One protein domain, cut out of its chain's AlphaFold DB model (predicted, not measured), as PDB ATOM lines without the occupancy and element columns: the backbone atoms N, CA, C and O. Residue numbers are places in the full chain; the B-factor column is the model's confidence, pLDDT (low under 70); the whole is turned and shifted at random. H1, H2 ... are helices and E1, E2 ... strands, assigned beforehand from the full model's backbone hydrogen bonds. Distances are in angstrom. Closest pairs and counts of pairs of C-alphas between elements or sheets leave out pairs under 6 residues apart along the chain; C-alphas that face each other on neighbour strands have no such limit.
ATOM      1  N   ALA A  41      29.942 -29.542 -40.005       85.06
ATOM      2  CA  ALA A  41      29.754 -28.157 -40.382       85.06
ATOM      3  C   ALA A  41      29.906 -27.287 -39.131       85.06
ATOM      4  O   ALA A  41      29.322 -27.596 -38.088       85.06
ATOM      5  N   VAL A  42      30.683 -26.214 -39.252       82.38
ATOM      6  CA  VAL A  42      30.787 -25.162 -38.239       82.38
ATOM      7  C   VAL A  42      29.977 -23.971 -38.729       82.38
ATOM      8  O   VAL A  42      30.103 -23.577 -39.887       82.38
ATOM      9  N   ASN A  43      29.144 -23.411 -37.861       81.44
ATOM     10  CA  ASN A  43      28.415 -22.180 -38.120       81.44
ATOM     11  C   ASN A  43      28.721 -21.172 -37.019       81.44
ATOM     12  O   ASN A  43      28.617 -21.502 -35.841       81.44
ATOM     13  N   LEU A  44      29.041 -19.948 -37.420       82.94
ATOM     14  CA  LEU A  44      29.136 -18.797 -36.536       82.94
ATOM     15  C   LEU A  44      28.032 -17.819 -36.920       82.94
ATOM     16  O   LEU A  44      27.794 -17.596 -38.114       82.94
ATOM     17  N   ASP A  45      27.382 -17.215 -35.930       81.81
ATOM     18  CA  ASP A  45      26.455 -16.117 -36.201       81.81
ATOM     19  C   ASP A  45      27.160 -15.014 -36.993       81.81
ATOM     20  O   ASP A  45      28.333 -14.712 -36.763       81.81
ATOM     21  N   ASN A  46      26.445 -14.429 -37.957       84.00
ATOM     22  CA  ASN A  46      26.976 -13.379 -38.828       84.00
ATOM     23  C   ASN A  46      28.327 -13.746 -39.487       84.00
ATOM     24  O   ASN A  46      29.198 -12.895 -39.653       84.00
ATOM     25  N   ALA A  47      28.532 -15.033 -39.803       82.69
ATOM     26  CA  ALA A  47      29.789 -15.565 -40.336       82.69
ATOM     27  C   ALA A  47      31.026 -15.291 -39.449       82.69
ATOM     28  O   ALA A  47      32.148 -15.237 -39.947       82.69
ATOM     29  N   GLY A  48      30.830 -15.116 -38.138       80.50
ATOM     30  CA  GLY A  48      31.898 -14.802 -37.185       80.50
ATOM     31  C   GLY A  48      32.276 -13.322 -37.131       80.50
ATOM     32  O   GLY A  48      33.241 -12.965 -36.459       80.50
ATOM     33  N   ALA A  62      41.133  10.226 -24.539       80.69
ATOM     34  CA  ALA A  62      42.497  10.431 -25.019       80.69
ATOM     35  C   ALA A  62      43.560  10.020 -23.986       80.69
ATOM     36  O   ALA A  62      44.748  10.033 -24.298       80.69
ATOM     37  N   THR A  63      43.153   9.670 -22.763       81.00
ATOM     38  CA  THR A  63      44.078   9.351 -21.662       81.00
ATOM     39  C   THR A  63      43.815   8.000 -21.013       81.00
ATOM     40  O   THR A  63      44.694   7.474 -20.347       81.00
ATOM     41  N   GLU A  64      42.629   7.429 -21.217       83.06
ATOM     42  CA  GLU A  64      42.207   6.175 -20.598       83.06
ATOM     43  C   GLU A  64      41.850   5.140 -21.661       83.06
ATOM     44  O   GLU A  64      41.423   5.472 -22.770       83.06
ATOM     45  N   ASP A  65      41.976   3.872 -21.287       83.69
ATOM     46  CA  ASP A  65      41.482   2.770 -22.096       83.69
ATOM     47  C   ASP A  65      39.956   2.828 -22.247       83.69
ATOM     48  O   ASP A  65      39.210   2.984 -21.277       83.69
ATOM     49  N   ASN A  66      39.480   2.587 -23.465       86.19
ATOM     50  CA  ASN A  66      38.061   2.586 -23.794       86.19
ATOM     51  C   ASN A  66      37.555   1.141 -23.861       86.19
ATOM     52  O   ASN A  66      37.828   0.427 -24.828       86.19
ATOM     53  N   GLN A  67      36.839   0.702 -22.823       87.00
ATOM     54  CA  GLN A  67      36.187  -0.609 -22.784       87.00
ATOM     55  C   GLN A  67      34.890  -0.559 -23.601       87.00
ATOM     56  O   GLN A  67      33.981   0.206 -23.280       87.00
ATOM     57  N   LEU A  68      34.788  -1.379 -24.643       86.38
ATOM     58  CA  LEU A  68      33.569  -1.511 -25.431       86.38
ATOM     59  C   LEU A  68      32.590  -2.489 -24.770       86.38
ATOM     60  O   LEU A  68      33.014  -3.384 -24.030       86.38
ATOM     61  N   PRO A  69      31.286  -2.359 -25.069       82.88
ATOM     62  CA  PRO A  69      30.284  -3.304 -24.607       82.88
ATOM     63  C   PRO A  69      30.587  -4.743 -25.029       82.88
ATOM     64  O   PRO A  69      31.168  -5.005 -26.082       82.88
ATOM     65  N   GLU A  70      30.125  -5.687 -24.222       82.38
ATOM     66  CA  GLU A  70      30.176  -7.099 -24.573       82.38
ATOM     67  C   GLU A  70      29.350  -7.374 -25.844       82.38
ATOM     68  O   GLU A  70      28.206  -6.921 -25.962       82.38
ATOM     69  N   LYS A  71      29.905  -8.149 -26.782       82.75
ATOM     70  CA  LYS A  71      29.141  -8.753 -27.882       82.75
ATOM     71  C   LYS A  71      29.207 -10.269 -27.829       82.75
ATOM     72  O   LYS A  71      30.198 -10.854 -27.401       82.75
ATOM     73  N   ARG A  72      28.102 -10.875 -28.256       80.00
ATOM     74  CA  ARG A  72      27.773 -12.281 -28.047       80.00
ATOM     75  C   ARG A  72      27.414 -12.893 -29.394       80.00
ATOM     76  O   ARG A  72      26.573 -12.325 -30.091       80.00
ATOM     77  N   ILE A  73      28.055 -14.001 -29.755       78.38
ATOM     78  CA  ILE A  73      27.767 -14.742 -30.991       78.38
ATOM     79  C   ILE A  73      27.697 -16.236 -30.692       78.38
ATOM     80  O   ILE A  73      28.406 -16.742 -29.828       78.38
ATOM     81  N   ASN A  74      26.857 -16.970 -31.410       78.12
ATOM     82  CA  ASN A  74      26.770 -18.413 -31.226       78.12
ATOM     83  C   ASN A  74      27.701 -19.148 -32.192       78.12
ATOM     84  O   ASN A  74      27.821 -18.780 -33.365       78.12
ATOM     85  N   MET A  75      28.320 -20.220 -31.697       79.00
ATOM     86  CA  MET A  75      29.050 -21.204 -32.484       79.00
ATOM     87  C   MET A  75      28.322 -22.547 -32.428       79.00
ATOM     88  O   MET A  75      28.086 -23.128 -31.373       79.00
ATOM     89  N   GLY A  76      27.959 -23.071 -33.593       77.62
ATOM     90  CA  GLY A  76      27.373 -24.399 -33.732       77.62
ATOM     91  C   GLY A  76      28.337 -25.337 -34.437       77.62
ATOM     92  O   GLY A  76      28.788 -25.033 -35.541       77.62
ATOM     93  N   ILE A  77      28.604 -26.503 -33.850       81.75
ATOM     94  CA  ILE A  77      29.319 -27.592 -34.526       81.75
ATOM     95  C   ILE A  77      28.355 -28.758 -34.711       81.75
ATOM     96  O   ILE A  77      27.951 -29.414 -33.751       81.75
ATOM     97  N   LYS A  78      28.000 -29.054 -35.964       82.06
ATOM     98  CA  LYS A  78      27.101 -30.161 -36.304       82.06
ATOM     99  C   LYS A  78      27.818 -31.197 -37.143       82.06
ATOM    100  O   LYS A  78      28.254 -30.909 -38.252       82.06
ATOM    101  N   CYS A  79      27.872 -32.420 -36.643       84.12
ATOM    102  CA  CYS A  79      28.447 -33.557 -37.345       84.12
ATOM    103  C   CYS A  79      27.330 -34.504 -37.802       84.12
ATOM    104  O   CYS A  79      26.213 -34.466 -37.290       84.12
ATOM    105  N   ASN A  80      27.611 -35.341 -38.796       83.19
ATOM    106  CA  ASN A  80      26.669 -36.344 -39.312       83.19
ATOM    107  C   ASN A  80      26.411 -37.527 -38.350       83.19
ATOM    108  O   ASN A  80      25.499 -38.313 -38.595       83.19
ATOM    109  N   SER A  81      27.204 -37.661 -37.287       79.94
ATOM    110  CA  SER A  81      27.033 -38.620 -36.194       79.94
ATOM    111  C   SER A  81      27.552 -38.021 -34.886       79.94
ATOM    112  O   SER A  81      28.473 -37.200 -34.925       79.94
ATOM    113  N   GLU A  82      27.010 -38.465 -33.750       76.56
ATOM    114  CA  GLU A  82      27.457 -38.035 -32.420       76.56
ATOM    115  C   GLU A  82      28.943 -38.338 -32.206       76.56
ATOM    116  O   GLU A  82      29.390 -39.478 -32.352       76.56
ATOM    117  N   ARG A  83      29.719 -37.296 -31.894       77.94
ATOM    118  CA  ARG A  83      31.139 -37.409 -31.554       77.94
ATOM    119  C   ARG A  83      31.616 -36.234 -30.714       77.94
ATOM    120  O   ARG A  83      31.014 -35.161 -30.741       77.94
ATOM    121  N   LEU A  84      32.731 -36.455 -30.023       77.94
ATOM    122  CA  LEU A  84      33.478 -35.395 -29.358       77.94
ATOM    123  C   LEU A  84      34.127 -34.490 -30.404       77.94
ATOM    124  O   LEU A  84      34.698 -34.964 -31.395       77.94
ATOM    125  N   VAL A  85      34.032 -33.189 -30.168       76.19
ATOM    126  CA  VAL A  85      34.693 -32.156 -30.962       76.19
ATOM    127  C   VAL A  85      35.411 -31.187 -30.029       76.19
ATOM    128  O   VAL A  85      34.976 -30.960 -28.903       76.19
ATOM    129  N   ALA A  86      36.517 -30.637 -30.518       77.06
ATOM    130  CA  ALA A  86      37.289 -29.596 -29.857       77.06
ATOM    131  C   ALA A  86      37.655 -28.527 -30.890       77.06
ATOM    132  O   ALA A  86      37.770 -28.824 -32.085       77.06
ATOM    133  N   TYR A  87      37.840 -27.298 -30.428       78.31
ATOM    134  CA  TYR A  87      38.280 -26.177 -31.248       78.31
ATOM    135  C   TYR A  87      39.299 -25.339 -30.492       78.31
ATOM    136  O   TYR A  87      39.390 -25.379 -29.270       78.31
ATOM    137  N   THR A  88      40.086 -24.588 -31.250       78.25
ATOM    138  CA  THR A  88      41.027 -23.605 -30.717       78.25
ATOM    139  C   THR A  88      40.873 -22.328 -31.523       78.25
ATOM    140  O   THR A  88      40.505 -22.368 -32.699       78.25
ATOM    141  N   LEU A  89      41.121 -21.195 -30.877       80.69
ATOM    142  CA  LEU A  89      41.123 -19.891 -31.523       80.69
ATOM    143  C   LEU A  89      42.570 -19.498 -31.809       80.69
ATOM    144  O   LEU A  89      43.434 -19.624 -30.939       80.69
ATOM    145  N   HIS A  90      42.824 -19.025 -33.024       84.62
ATOM    146  CA  HIS A  90      44.129 -18.533 -33.444       84.62
ATOM    147  C   HIS A  90      44.048 -17.039 -33.752       84.62
ATOM    148  O   HIS A  90      43.069 -16.568 -34.328       84.62
ATOM    149  N   ASP A  91      45.076 -16.303 -33.341       86.19
ATOM    150  CA  ASP A  91      45.177 -14.865 -33.545       86.19
ATOM    151  C   ASP A  91      46.106 -14.558 -34.718       86.19
ATOM    152  O   ASP A  91      47.327 -14.545 -34.563       86.19
ATOM    153  N   GLU A  92      45.532 -14.262 -35.878       88.81
ATOM    154  CA  GLU A  92      46.302 -13.838 -37.055       88.81
ATOM    155  C   GLU A  92      46.907 -12.425 -36.893       88.81
ATOM    156  O   GLU A  92      47.644 -11.966 -37.761       88.81
ATOM    157  N   ARG A  93      46.590 -11.709 -35.802       87.81
ATOM    158  CA  ARG A  93      47.074 -10.355 -35.481       87.81
ATOM    159  C   ARG A  93      47.794 -10.313 -34.136       87.81
ATOM    160  O   ARG A  93      47.749  -9.308 -33.421       87.81
ATOM    161  N   ARG A  94      48.455 -11.415 -33.768       88.00
ATOM    162  CA  ARG A  94      49.178 -11.567 -32.493       88.00
ATOM    163  C   ARG A  94      50.267 -10.505 -32.291       88.00
ATOM    164  O   ARG A  94      50.551 -10.136 -31.157       88.00
ATOM    165  N   ASP A  95      50.856 -10.006 -33.371       88.62
ATOM    166  CA  ASP A  95      51.823  -8.901 -33.380       88.62
ATOM    167  C   ASP A  95      51.252  -7.585 -32.825       88.62
ATOM    168  O   ASP A  95      51.992  -6.755 -32.303       88.62
ATOM    169  N   SER A  96      49.931  -7.424 -32.871       88.25
ATOM    170  CA  SER A  96      49.207  -6.269 -32.339       88.25
ATOM    171  C   SER A  96      48.668  -6.454 -30.917       88.25
ATOM    172  O   SER A  96      47.817  -5.676 -30.475       88.25
ATOM    173  N   LEU A  97      49.123  -7.488 -30.201       86.75
ATOM    174  CA  LEU A  97      48.662  -7.766 -28.846       86.75
ATOM    175  C   LEU A  97      48.952  -6.577 -27.921       86.75
ATOM    176  O   LEU A  97      50.085  -6.116 -27.789       86.75
ATOM    177  N   TYR A  98      47.908  -6.104 -27.250       85.12
ATOM    178  CA  TYR A  98      47.995  -4.980 -26.334       85.12
ATOM    179  C   TYR A  98      48.141  -5.440 -24.881       85.12
ATOM    180  O   TYR A  98      47.405  -6.306 -24.413       85.12
ATOM    181  N   ASN A  99      49.058  -4.811 -24.140       82.75
ATOM    182  CA  ASN A  99      49.340  -5.140 -22.745       82.75
ATOM    183  C   ASN A  99      48.376  -4.443 -21.760       82.75
ATOM    184  O   ASN A  99      48.807  -3.666 -20.910       82.75
ATOM    185  N   GLY A 100      47.067  -4.695 -21.883       80.56
ATOM    186  CA  GLY A 100      46.032  -4.076 -21.046       80.56
ATOM    187  C   GLY A 100      45.113  -5.069 -20.339       80.56
ATOM    188  O   GLY A 100      44.991  -6.224 -20.725       80.56
ATOM    189  N   VAL A 101      44.421  -4.614 -19.291       85.94
ATOM    190  CA  VAL A 101      43.416  -5.427 -18.582       85.94
ATOM    191  C   VAL A 101      42.044  -5.228 -19.214       85.94
ATOM    192  O   VAL A 101      41.547  -4.099 -19.241       85.94
ATOM    193  N   ILE A 102      41.414  -6.304 -19.679       86.88
ATOM    194  CA  ILE A 102      40.017  -6.294 -20.119       86.88
ATOM    195  C   ILE A 102      39.147  -6.538 -18.885       86.88
ATOM    196  O   ILE A 102      39.244  -7.589 -18.252       86.88
ATOM    197  N   LYS A 103      38.327  -5.548 -18.523       86.62
ATOM    198  CA  LYS A 103      37.551  -5.583 -17.276       86.62
ATOM    199  C   LYS A 103      36.259  -6.381 -17.413       86.62
ATOM    200  O   LYS A 103      35.625  -6.296 -18.465       86.62
ATOM    201  N   ASN A 104      35.834  -7.054 -16.341       85.00
ATOM    202  CA  ASN A 104      34.587  -7.835 -16.274       85.00
ATOM    203  C   ASN A 104      34.415  -8.771 -17.485       85.00
ATOM    204  O   ASN A 104      33.381  -8.768 -18.152       85.00
ATOM    205  N   ALA A 105      35.483  -9.484 -17.832       79.56
ATOM    206  CA  ALA A 105      35.621 -10.162 -19.114       79.56
ATOM    207  C   ALA A 105      35.277 -11.652 -19.055       79.56
ATOM    208  O   ALA A 105      35.164 -12.272 -20.106       79.56
ATOM    209  N   THR A 106      35.138 -12.225 -17.857       78.00
ATOM    210  CA  THR A 106      34.775 -13.629 -17.623       78.00
ATOM    211  C   THR A 106      33.318 -13.774 -17.163       78.00
ATOM    212  O   THR A 106      32.660 -12.799 -16.797       78.00
ATOM    213  N   VAL A 107      32.806 -15.011 -17.136       72.19
ATOM    214  CA  VAL A 107      31.429 -15.322 -16.696       72.19
ATOM    215  C   VAL A 107      31.143 -14.950 -15.237       72.19
ATOM    216  O   VAL A 107      30.007 -14.635 -14.891       72.19
ATOM    217  N   ASP A 108      32.163 -14.974 -14.384       81.00
ATOM    218  CA  ASP A 108      32.119 -14.580 -12.973       81.00
ATOM    219  C   ASP A 108      32.407 -13.082 -12.765       81.00
ATOM    220  O   ASP A 108      32.423 -12.615 -11.630       81.00
ATOM    221  N   GLY A 109      32.601 -12.316 -13.846       80.62
ATOM    222  CA  GLY A 109      32.891 -10.882 -13.788       80.62
ATOM    223  C   GLY A 109      34.338 -10.555 -13.417       80.62
ATOM    224  O   GLY A 109      34.637  -9.405 -13.108       80.62
ATOM    225  N   SER A 110      35.240 -11.533 -13.466       85.25
ATOM    226  CA  SER A 110      36.671 -11.326 -13.262       85.25
ATOM    227  C   SER A 110      37.318 -10.610 -14.454       85.25
ATOM    228  O   SER A 110      36.867 -10.671 -15.604       85.25
ATOM    229  N   ASP A 111      38.411  -9.913 -14.162       87.06
ATOM    230  CA  ASP A 111      39.232  -9.221 -15.149       87.06
ATOM    231  C   ASP A 111      40.194 -10.195 -15.844       87.06
ATOM    232  O   ASP A 111      40.741 -11.107 -15.220       87.06
ATOM    233  N   ILE A 112      40.455  -9.968 -17.134       84.00
ATOM    234  CA  ILE A 112      41.458 -10.715 -17.898       84.00
ATOM    235  C   ILE A 112      42.693  -9.830 -18.096       84.00
ATOM    236  O   ILE A 112      42.613  -8.821 -18.811       84.00
ATOM    237  N   PRO A 113      43.850 -10.178 -17.503       82.31
ATOM    238  CA  PRO A 113      45.086  -9.448 -17.728       82.31
ATOM    239  C   PRO A 113      45.633  -9.670 -19.144       82.31
ATOM    240  O   PRO A 113      45.316 -10.645 -19.824       82.31
ATOM    241  N   ALA A 114      46.497  -8.745 -19.550       68.69
ATOM    242  CA  ALA A 114      47.112  -8.599 -20.868       68.69
ATOM    243  C   ALA A 114      47.599  -9.869 -21.587       68.69
ATOM    244  O   ALA A 114      47.607  -9.937 -22.812       68.69
ATOM    245  N   SER A 115      48.065 -10.868 -20.840       65.69
ATOM    246  CA  SER A 115      48.777 -12.024 -21.390       65.69
ATOM    247  C   SER A 115      47.988 -13.331 -21.327       65.69
ATOM    248  O   SER A 115      48.513 -14.374 -21.712       65.69
ATOM    249  N   SER A 116      46.751 -13.314 -20.827       66.75
ATOM    250  CA  SER A 116      45.904 -14.509 -20.734       66.75
ATOM    251  C   SER A 116      44.747 -14.412 -21.720       66.75
ATOM    252  O   SER A 116      43.886 -13.560 -21.554       66.75
ATOM    253  N   ASN A 117      44.713 -15.289 -22.726       74.75
ATOM    254  CA  ASN A 117      43.579 -15.467 -23.651       74.75
ATOM    255  C   ASN A 117      43.101 -14.198 -24.393       74.75
ATOM    256  O   ASN A 117      41.987 -14.165 -24.909       74.75
ATOM    257  N   GLN A 118      43.945 -13.166 -24.475       85.69
ATOM    258  CA  GLN A 118      43.673 -11.963 -25.256       85.69
ATOM    259  C   GLN A 118      44.133 -12.125 -26.703       85.69
ATOM    260  O   GLN A 118      45.020 -12.929 -26.975       85.69
ATOM    261  N   PHE A 119      43.554 -11.336 -27.601       87.38
ATOM    262  CA  PHE A 119      43.783 -11.269 -29.040       87.38
ATOM    263  C   PHE A 119      43.964  -9.812 -29.477       87.38
ATOM    264  O   PHE A 119      43.364  -8.909 -28.890       87.38
ATOM    265  N   GLY A 120      44.784  -9.572 -30.498       88.06
ATOM    266  CA  GLY A 120      45.078  -8.227 -30.993       88.06
ATOM    267  C   GLY A 120      43.972  -7.646 -31.881       88.06
ATOM    268  O   GLY A 120      43.427  -8.320 -32.752       88.06
ATOM    269  N   LEU A 121      43.650  -6.359 -31.712       87.06
ATOM    270  CA  LEU A 121      42.696  -5.651 -32.589       87.06
ATOM    271  C   LEU A 121      43.316  -5.164 -33.909       87.06
ATOM    272  O   LEU A 121      42.614  -4.631 -34.773       87.06
ATOM    273  N   GLY A 122      44.621  -5.345 -34.090       88.12
ATOM    274  CA  GLY A 122      45.396  -4.778 -35.187       88.12
ATOM    275  C   GLY A 122      46.152  -3.521 -34.778       88.12
ATOM    276  O   GLY A 122      46.110  -3.087 -33.628       88.12
ATOM    277  N   LEU A 123      46.853  -2.943 -35.745       87.06
ATOM    278  CA  LEU A 123      47.668  -1.743 -35.593       87.06
ATOM    279  C   LEU A 123      46.970  -0.548 -36.259       87.06
ATOM    280  O   LEU A 123      46.062  -0.711 -37.080       87.06
ATOM    281  N   THR A 124      47.375   0.663 -35.900       83.44
ATOM    282  CA  THR A 124      47.066   1.882 -36.656       83.44
ATOM    283  C   THR A 124      47.611   1.792 -38.083       83.44
ATOM    284  O   THR A 124      48.451   0.952 -38.394       83.44
ATOM    285  N   ASN A 125      47.129   2.659 -38.979       83.81
ATOM    286  CA  ASN A 125      47.515   2.629 -40.398       83.81
ATOM    287  C   ASN A 125      49.022   2.839 -40.640       83.81
ATOM    288  O   ASN A 125      49.518   2.480 -41.701       83.81
ATOM    289  N   ASP A 126      49.729   3.446 -39.686       85.38
ATOM    290  CA  ASP A 126      51.186   3.601 -39.704       85.38
ATOM    291  C   ASP A 126      51.938   2.340 -39.237       85.38
ATOM    292  O   ASP A 126      53.146   2.270 -39.418       85.38
ATOM    293  N   GLY A 127      51.240   1.339 -38.691       85.19
ATOM    294  CA  GLY A 127      51.824   0.096 -38.188       85.19
ATOM    295  C   GLY A 127      52.506   0.218 -36.824       85.19
ATOM    296  O   GLY A 127      53.095  -0.753 -36.367       85.19
ATOM    297  N   GLU A 128      52.427   1.372 -36.157       82.12
ATOM    298  CA  GLU A 128      53.236   1.644 -34.958       82.12
ATOM    299  C   GLU A 128      52.457   1.451 -33.651       82.12
ATOM    300  O   GLU A 128      53.011   1.032 -32.636       82.12
ATOM    301  N   THR A 129      51.155   1.754 -33.645       82.75
ATOM    302  CA  THR A 129      50.351   1.767 -32.414       82.75
ATOM    303  C   THR A 129      49.327   0.639 -32.409       82.75
ATOM    304  O   THR A 129      48.500   0.521 -33.311       82.75
ATOM    305  N   THR A 130      49.311  -0.173 -31.348       86.12
ATOM    306  CA  THR A 130      48.289  -1.215 -31.169       86.12
ATOM    307  C   THR A 130      46.907  -0.598 -31.031       86.12
ATOM    308  O   THR A 130      46.705   0.355 -30.286       86.12
ATOM    309  N   LEU A 131      45.900  -1.148 -31.696       84.81
ATOM    310  CA  LEU A 131      44.543  -0.652 -31.538       84.81
ATOM    311  C   LEU A 131      43.947  -1.090 -30.201       84.81
ATOM    312  O   LEU A 131      43.049  -0.400 -29.724       84.81
ATOM    313  N   GLY A 132      44.475  -2.155 -29.598       86.00
ATOM    314  CA  GLY A 132      44.058  -2.680 -28.311       86.00
ATOM    315  C   GLY A 132      43.877  -4.196 -28.342       86.00
ATOM    316  O   GLY A 132      44.433  -4.861 -29.218       86.00
ATOM    317  N   ALA A 133      43.102  -4.740 -27.404       87.75
ATOM    318  CA  ALA A 133      42.921  -6.183 -27.255       87.75
ATOM    319  C   ALA A 133      41.455  -6.587 -27.097       87.75
ATOM    320  O   ALA A 133      40.613  -5.790 -26.674       87.75
ATOM    321  N   TYR A 134      41.173  -7.847 -27.404       87.56
ATOM    322  CA  TYR A 134      39.908  -8.498 -27.116       87.56
ATOM    323  C   TYR A 134      40.106  -9.888 -26.520       87.56
ATOM    324  O   TYR A 134      41.168 -10.475 -26.664       87.56
ATOM    325  N   THR A 135      39.094 -10.431 -25.857       85.69
ATOM    326  CA  THR A 135      39.074 -11.834 -25.413       85.69
ATOM    327  C   THR A 135      37.922 -12.564 -26.086       85.69
ATOM    328  O   THR A 135      37.000 -11.922 -26.584       85.69
ATOM    329  N   VAL A 136      37.969 -13.890 -26.089       82.31
ATOM    330  CA  VAL A 136      36.816 -14.739 -26.395       82.31
ATOM    331  C   VAL A 136      36.718 -15.756 -25.272       82.31
ATOM    332  O   VAL A 136      37.692 -16.461 -25.003       82.31
ATOM    333  N   ILE A 137      35.575 -15.812 -24.590       75.62
ATOM    334  CA  ILE A 137      35.349 -16.768 -23.506       75.62
ATOM    335  C   ILE A 137      34.247 -17.758 -23.887       75.62
ATOM    336  O   ILE A 137      33.233 -17.413 -24.493       75.62
ATOM    337  N   ASN A 138      34.420 -19.007 -23.477       69.00
ATOM    338  CA  ASN A 138      33.376 -20.017 -23.583       69.00
ATOM    339  C   ASN A 138      32.698 -20.212 -22.230       69.00
ATOM    340  O   ASN A 138      33.346 -20.164 -21.187       69.00
ATOM    341  N   TRP A 139      31.392 -20.480 -22.247       55.53
ATOM    342  CA  TRP A 139      30.636 -20.852 -21.041       55.53
ATOM    343  C   TRP A 139      30.796 -22.341 -20.682       55.53
ATOM    344  O   TRP A 139      30.565 -22.735 -19.542       55.53
ATOM    345  N   PHE A 140      31.216 -23.181 -21.630       50.53
ATOM    346  CA  PHE A 140      31.379 -24.626 -21.446       50.53
ATOM    347  C   PHE A 140      32.818 -25.058 -21.780       50.53
ATOM    348  O   PHE A 140      33.483 -24.360 -22.548       50.53
ATOM    349  N   PRO A 141      33.328 -26.160 -21.188       48.47
ATOM    350  CA  PRO A 141      34.704 -26.612 -21.405       48.47
ATOM    351  C   PRO A 141      34.979 -26.920 -22.883       48.47
ATOM    352  O   PRO A 141      34.059 -27.266 -23.618       48.47
ATOM    353  N   ASP A 142      36.255 -26.867 -23.282       53.34
ATOM    354  CA  ASP A 142      36.801 -27.016 -24.652       53.34
ATOM    355  C   ASP A 142      36.403 -28.307 -25.414       53.34
ATOM    356  O   ASP A 142      36.831 -28.538 -26.548       53.34
ATOM    357  N   MET A 143      35.591 -29.166 -24.794       50.12
ATOM    358  CA  MET A 143      35.027 -30.391 -25.343       50.12
ATOM    359  C   MET A 143      33.502 -30.314 -25.320       50.12
ATOM    360  O   MET A 143      32.878 -30.393 -24.260       50.12
ATOM    361  N   THR A 144      32.904 -30.244 -26.506       59.62
ATOM    362  CA  THR A 144      31.451 -30.276 -26.679       59.62
ATOM    363  C   THR A 144      31.028 -31.497 -27.498       59.62
ATOM    364  O   THR A 144      31.837 -32.121 -28.197       59.62
ATOM    365  N   TYR A 145      29.754 -31.872 -27.407       55.75
ATOM    366  CA  TYR A 145      29.174 -32.902 -28.269       55.75
ATOM    367  C   TYR A 145      28.658 -32.266 -29.558       55.75
ATOM    368  O   TYR A 145      28.065 -31.188 -29.544       55.75
ATOM    369  N   SER A 146      28.840 -32.951 -30.689       52.56
ATOM    370  CA  SER A 146      28.271 -32.504 -31.962       52.56
ATOM    371  C   SER A 146      26.756 -32.286 -31.845       52.56
ATOM    372  O   SER A 146      26.028 -33.225 -31.525       52.56
ATOM    373  N   GLY A 147      26.282 -31.076 -32.142       53.09
ATOM    374  CA  GLY A 147      24.888 -30.667 -31.944       53.09
ATOM    375  C   GLY A 147      24.649 -29.770 -30.726       53.09
ATOM    376  O   GLY A 147      23.534 -29.276 -30.581       53.09
ATOM    377  N   SER A 148      25.669 -29.519 -29.900       56.12
ATOM    378  CA  SER A 148      25.646 -28.443 -28.906       56.12
ATOM    379  C   SER A 148      25.743 -27.078 -29.591       56.12
ATOM    380  O   SER A 148      26.531 -26.888 -30.525       56.12
ATOM    381  N   THR A 149      24.935 -26.129 -29.129       53.75
ATOM    382  CA  THR A 149      25.164 -24.703 -29.362       53.75
ATOM    383  C   THR A 149      26.135 -24.237 -28.288       53.75
ATOM    384  O   THR A 149      25.748 -24.053 -27.133       53.75
ATOM    385  N   ASP A 150      27.401 -24.078 -28.661       55.25
ATOM    386  CA  ASP A 150      28.377 -23.445 -27.791       55.25
ATOM    387  C   ASP A 150      28.262 -21.939 -28.011       55.25
ATOM    388  O   ASP A 150      28.502 -21.400 -29.092       55.25
ATOM    389  N   ASN A 151      27.831 -21.239 -26.977       48.22
ATOM    390  CA  ASN A 151      27.749 -19.793 -27.032       48.22
ATOM    391  C   ASN A 151      29.172 -19.242 -26.824       48.22
ATOM    392  O   ASN A 151      29.741 -19.420 -25.742       48.22
ATOM    393  N   LEU A 152      29.743 -18.593 -27.843       52.41
ATOM    394  CA  LEU A 152      30.949 -17.781 -27.674       52.41
ATOM    395  C   LEU A 152      30.498 -16.490 -26.978       52.41
ATOM    396  O   LEU A 152      29.803 -15.651 -27.562       52.41
ATOM    397  N   TRP A 153      30.841 -16.351 -25.702       53.69
ATOM    398  CA  TRP A 153      30.496 -15.173 -24.914       53.69
ATOM    399  C   TRP A 153      31.713 -14.255 -24.745       53.69
ATOM    400  O   TRP A 153      32.860 -14.645 -24.941       53.69
ATOM    401  N   CYS A 154      31.424 -12.996 -24.439       49.94
ATOM    402  CA  CYS A 154      32.335 -11.871 -24.288       49.94
ATOM    403  C   CYS A 154      33.418 -11.704 -25.348       49.94
ATOM    404  O   CYS A 154      34.582 -12.012 -25.114       49.94
ATOM    405  N   LEU A 155      33.066 -11.010 -26.435       51.81
ATOM    406  CA  LEU A 155      34.019 -10.076 -27.016       51.81
ATOM    407  C   LEU A 155      34.016  -8.810 -26.153       51.81
ATOM    408  O   LEU A 155      33.105  -7.986 -26.232       51.81
ATOM    409  N   SER A 156      34.995  -8.691 -25.267       57.09
ATOM    410  CA  SER A 156      35.248  -7.459 -24.523       57.09
ATOM    411  C   SER A 156      36.454  -6.793 -25.153       57.09
ATOM    412  O   SER A 156      37.552  -7.337 -25.118       57.09
ATOM    413  N   VAL A 157      36.231  -5.645 -25.786       58.81
ATOM    414  CA  VAL A 157      37.249  -4.945 -26.568       58.81
ATOM    415  C   VAL A 157      37.757  -3.766 -25.765       58.81
ATOM    416  O   VAL A 157      36.973  -2.963 -25.266       58.81
ATOM    417  N   LYS A 158      39.070  -3.633 -25.667       63.84
ATOM    418  CA  LYS A 158      39.724  -2.479 -25.070       63.84
ATOM    419  C   LYS A 158      40.462  -1.728 -26.159       63.84
ATOM    420  O   LYS A 158      41.340  -2.304 -26.782       63.84
ATOM    421  N   LYS A 159      40.112  -0.463 -26.376       64.12
ATOM    422  CA  LYS A 159      40.742   0.440 -27.346       64.12
ATOM    423  C   LYS A 159      41.664   1.422 -26.610       64.12
ATOM    424  O   LYS A 159      41.204   2.088 -25.681       64.12
ATOM    425  N   LEU A 160      42.932   1.521 -27.032       62.00
ATOM    426  CA  LEU A 160      43.896   2.485 -26.472       62.00
ATOM    427  C   LEU A 160      43.373   3.933 -26.575       62.00
ATOM    428  O   LEU A 160      42.604   4.224 -27.503       62.00
TER     429      LEU A 160
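What this domain is: This is residues 41 to 48 and 62 to 160 of the 173 residues of an uncharacterized protein of uncultured Citrobacter sp (UniProt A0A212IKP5). The domain is a long, twisted sheet of five strands, curled like part of a barrel, with the long strands E2, E7 and E5 side by side along its length and the shorter E1 and E4 at its edges. A small pair of strands, E3 and E6, sits at one end, and from E3 a long unnamed stretch, residues 87 to 117, leads back to E4. The printed part has 107 residues, with one named helix and seven named strands in the order E1 H1 E2 E3 E4 E5 E6 E7; the large sheet runs E1 E2 E7 E5 E4, antiparallel throughout, and the class is mostly strand, with under half of the residues in named elements. The whole is only just compact, close to loose, with a radius of gyration of the C-alphas of 15.4 A, and is elongated, spanning 52 by 31 by 23 A.

Where its parts are: In the large sheet, E7 is residues 149 to 159, 29.6 A from first to last C-alpha, ending at C-alpha 159 (40.742, 0.440, -27.346). E2, residues 71 to 79, measures 26.6 A, and E5, residues 132 to 138, 20.9 A. E1, residues 41 to 44, begins at C-alpha 41 (29.754, -28.157, -40.382), and E4 is residues 118 to 120. The small sheet has E3, residues 84 to 86, with C-alpha 84 at (33.478, -35.395, -29.358), and E6, residues 143 to 145. H1 is residues 45 to 48.

How they stand to each other: E7 and E2 are antiparallel at 146 degrees, with N 75 and O 150 2.9 A apart. On its other side E7 is antiparallel to E5 at 162 degrees, with N 158 and O 133 at 2.8 A. E4 and E5 form a hairpin, with N 119 and O 134 at 2.7 A. The edge strand E1 is antiparallel to E2, with N 41 and O 78 at 2.8 A. H1 is on the sheet and only just at the sheet's level, at a height over the sheet of 3.9 A; its closest C-alphas to E2 are those of Asp 45 and Asn 74, 5.5 A. H1 is too short for an O i to N i+4 pair, and its one O i to N i+3 pair is within hydrogen-bond range. E3 and E6 are antiparallel, with N 85 and O 144 at 3.1 A. E3 and E7 are apart.

The domain as a whole: The C-alphas farthest apart, those of Thr 63 and Ser 81, are 52.9 A apart. Residues 49 to 61 are not printed, and C-alphas 48 and 62 are 30.0 A apart across the cut. The links E3 to E4 and E4 to E5 are long. Confidence is under 70 in residues 114 to 116 and 138 to 160.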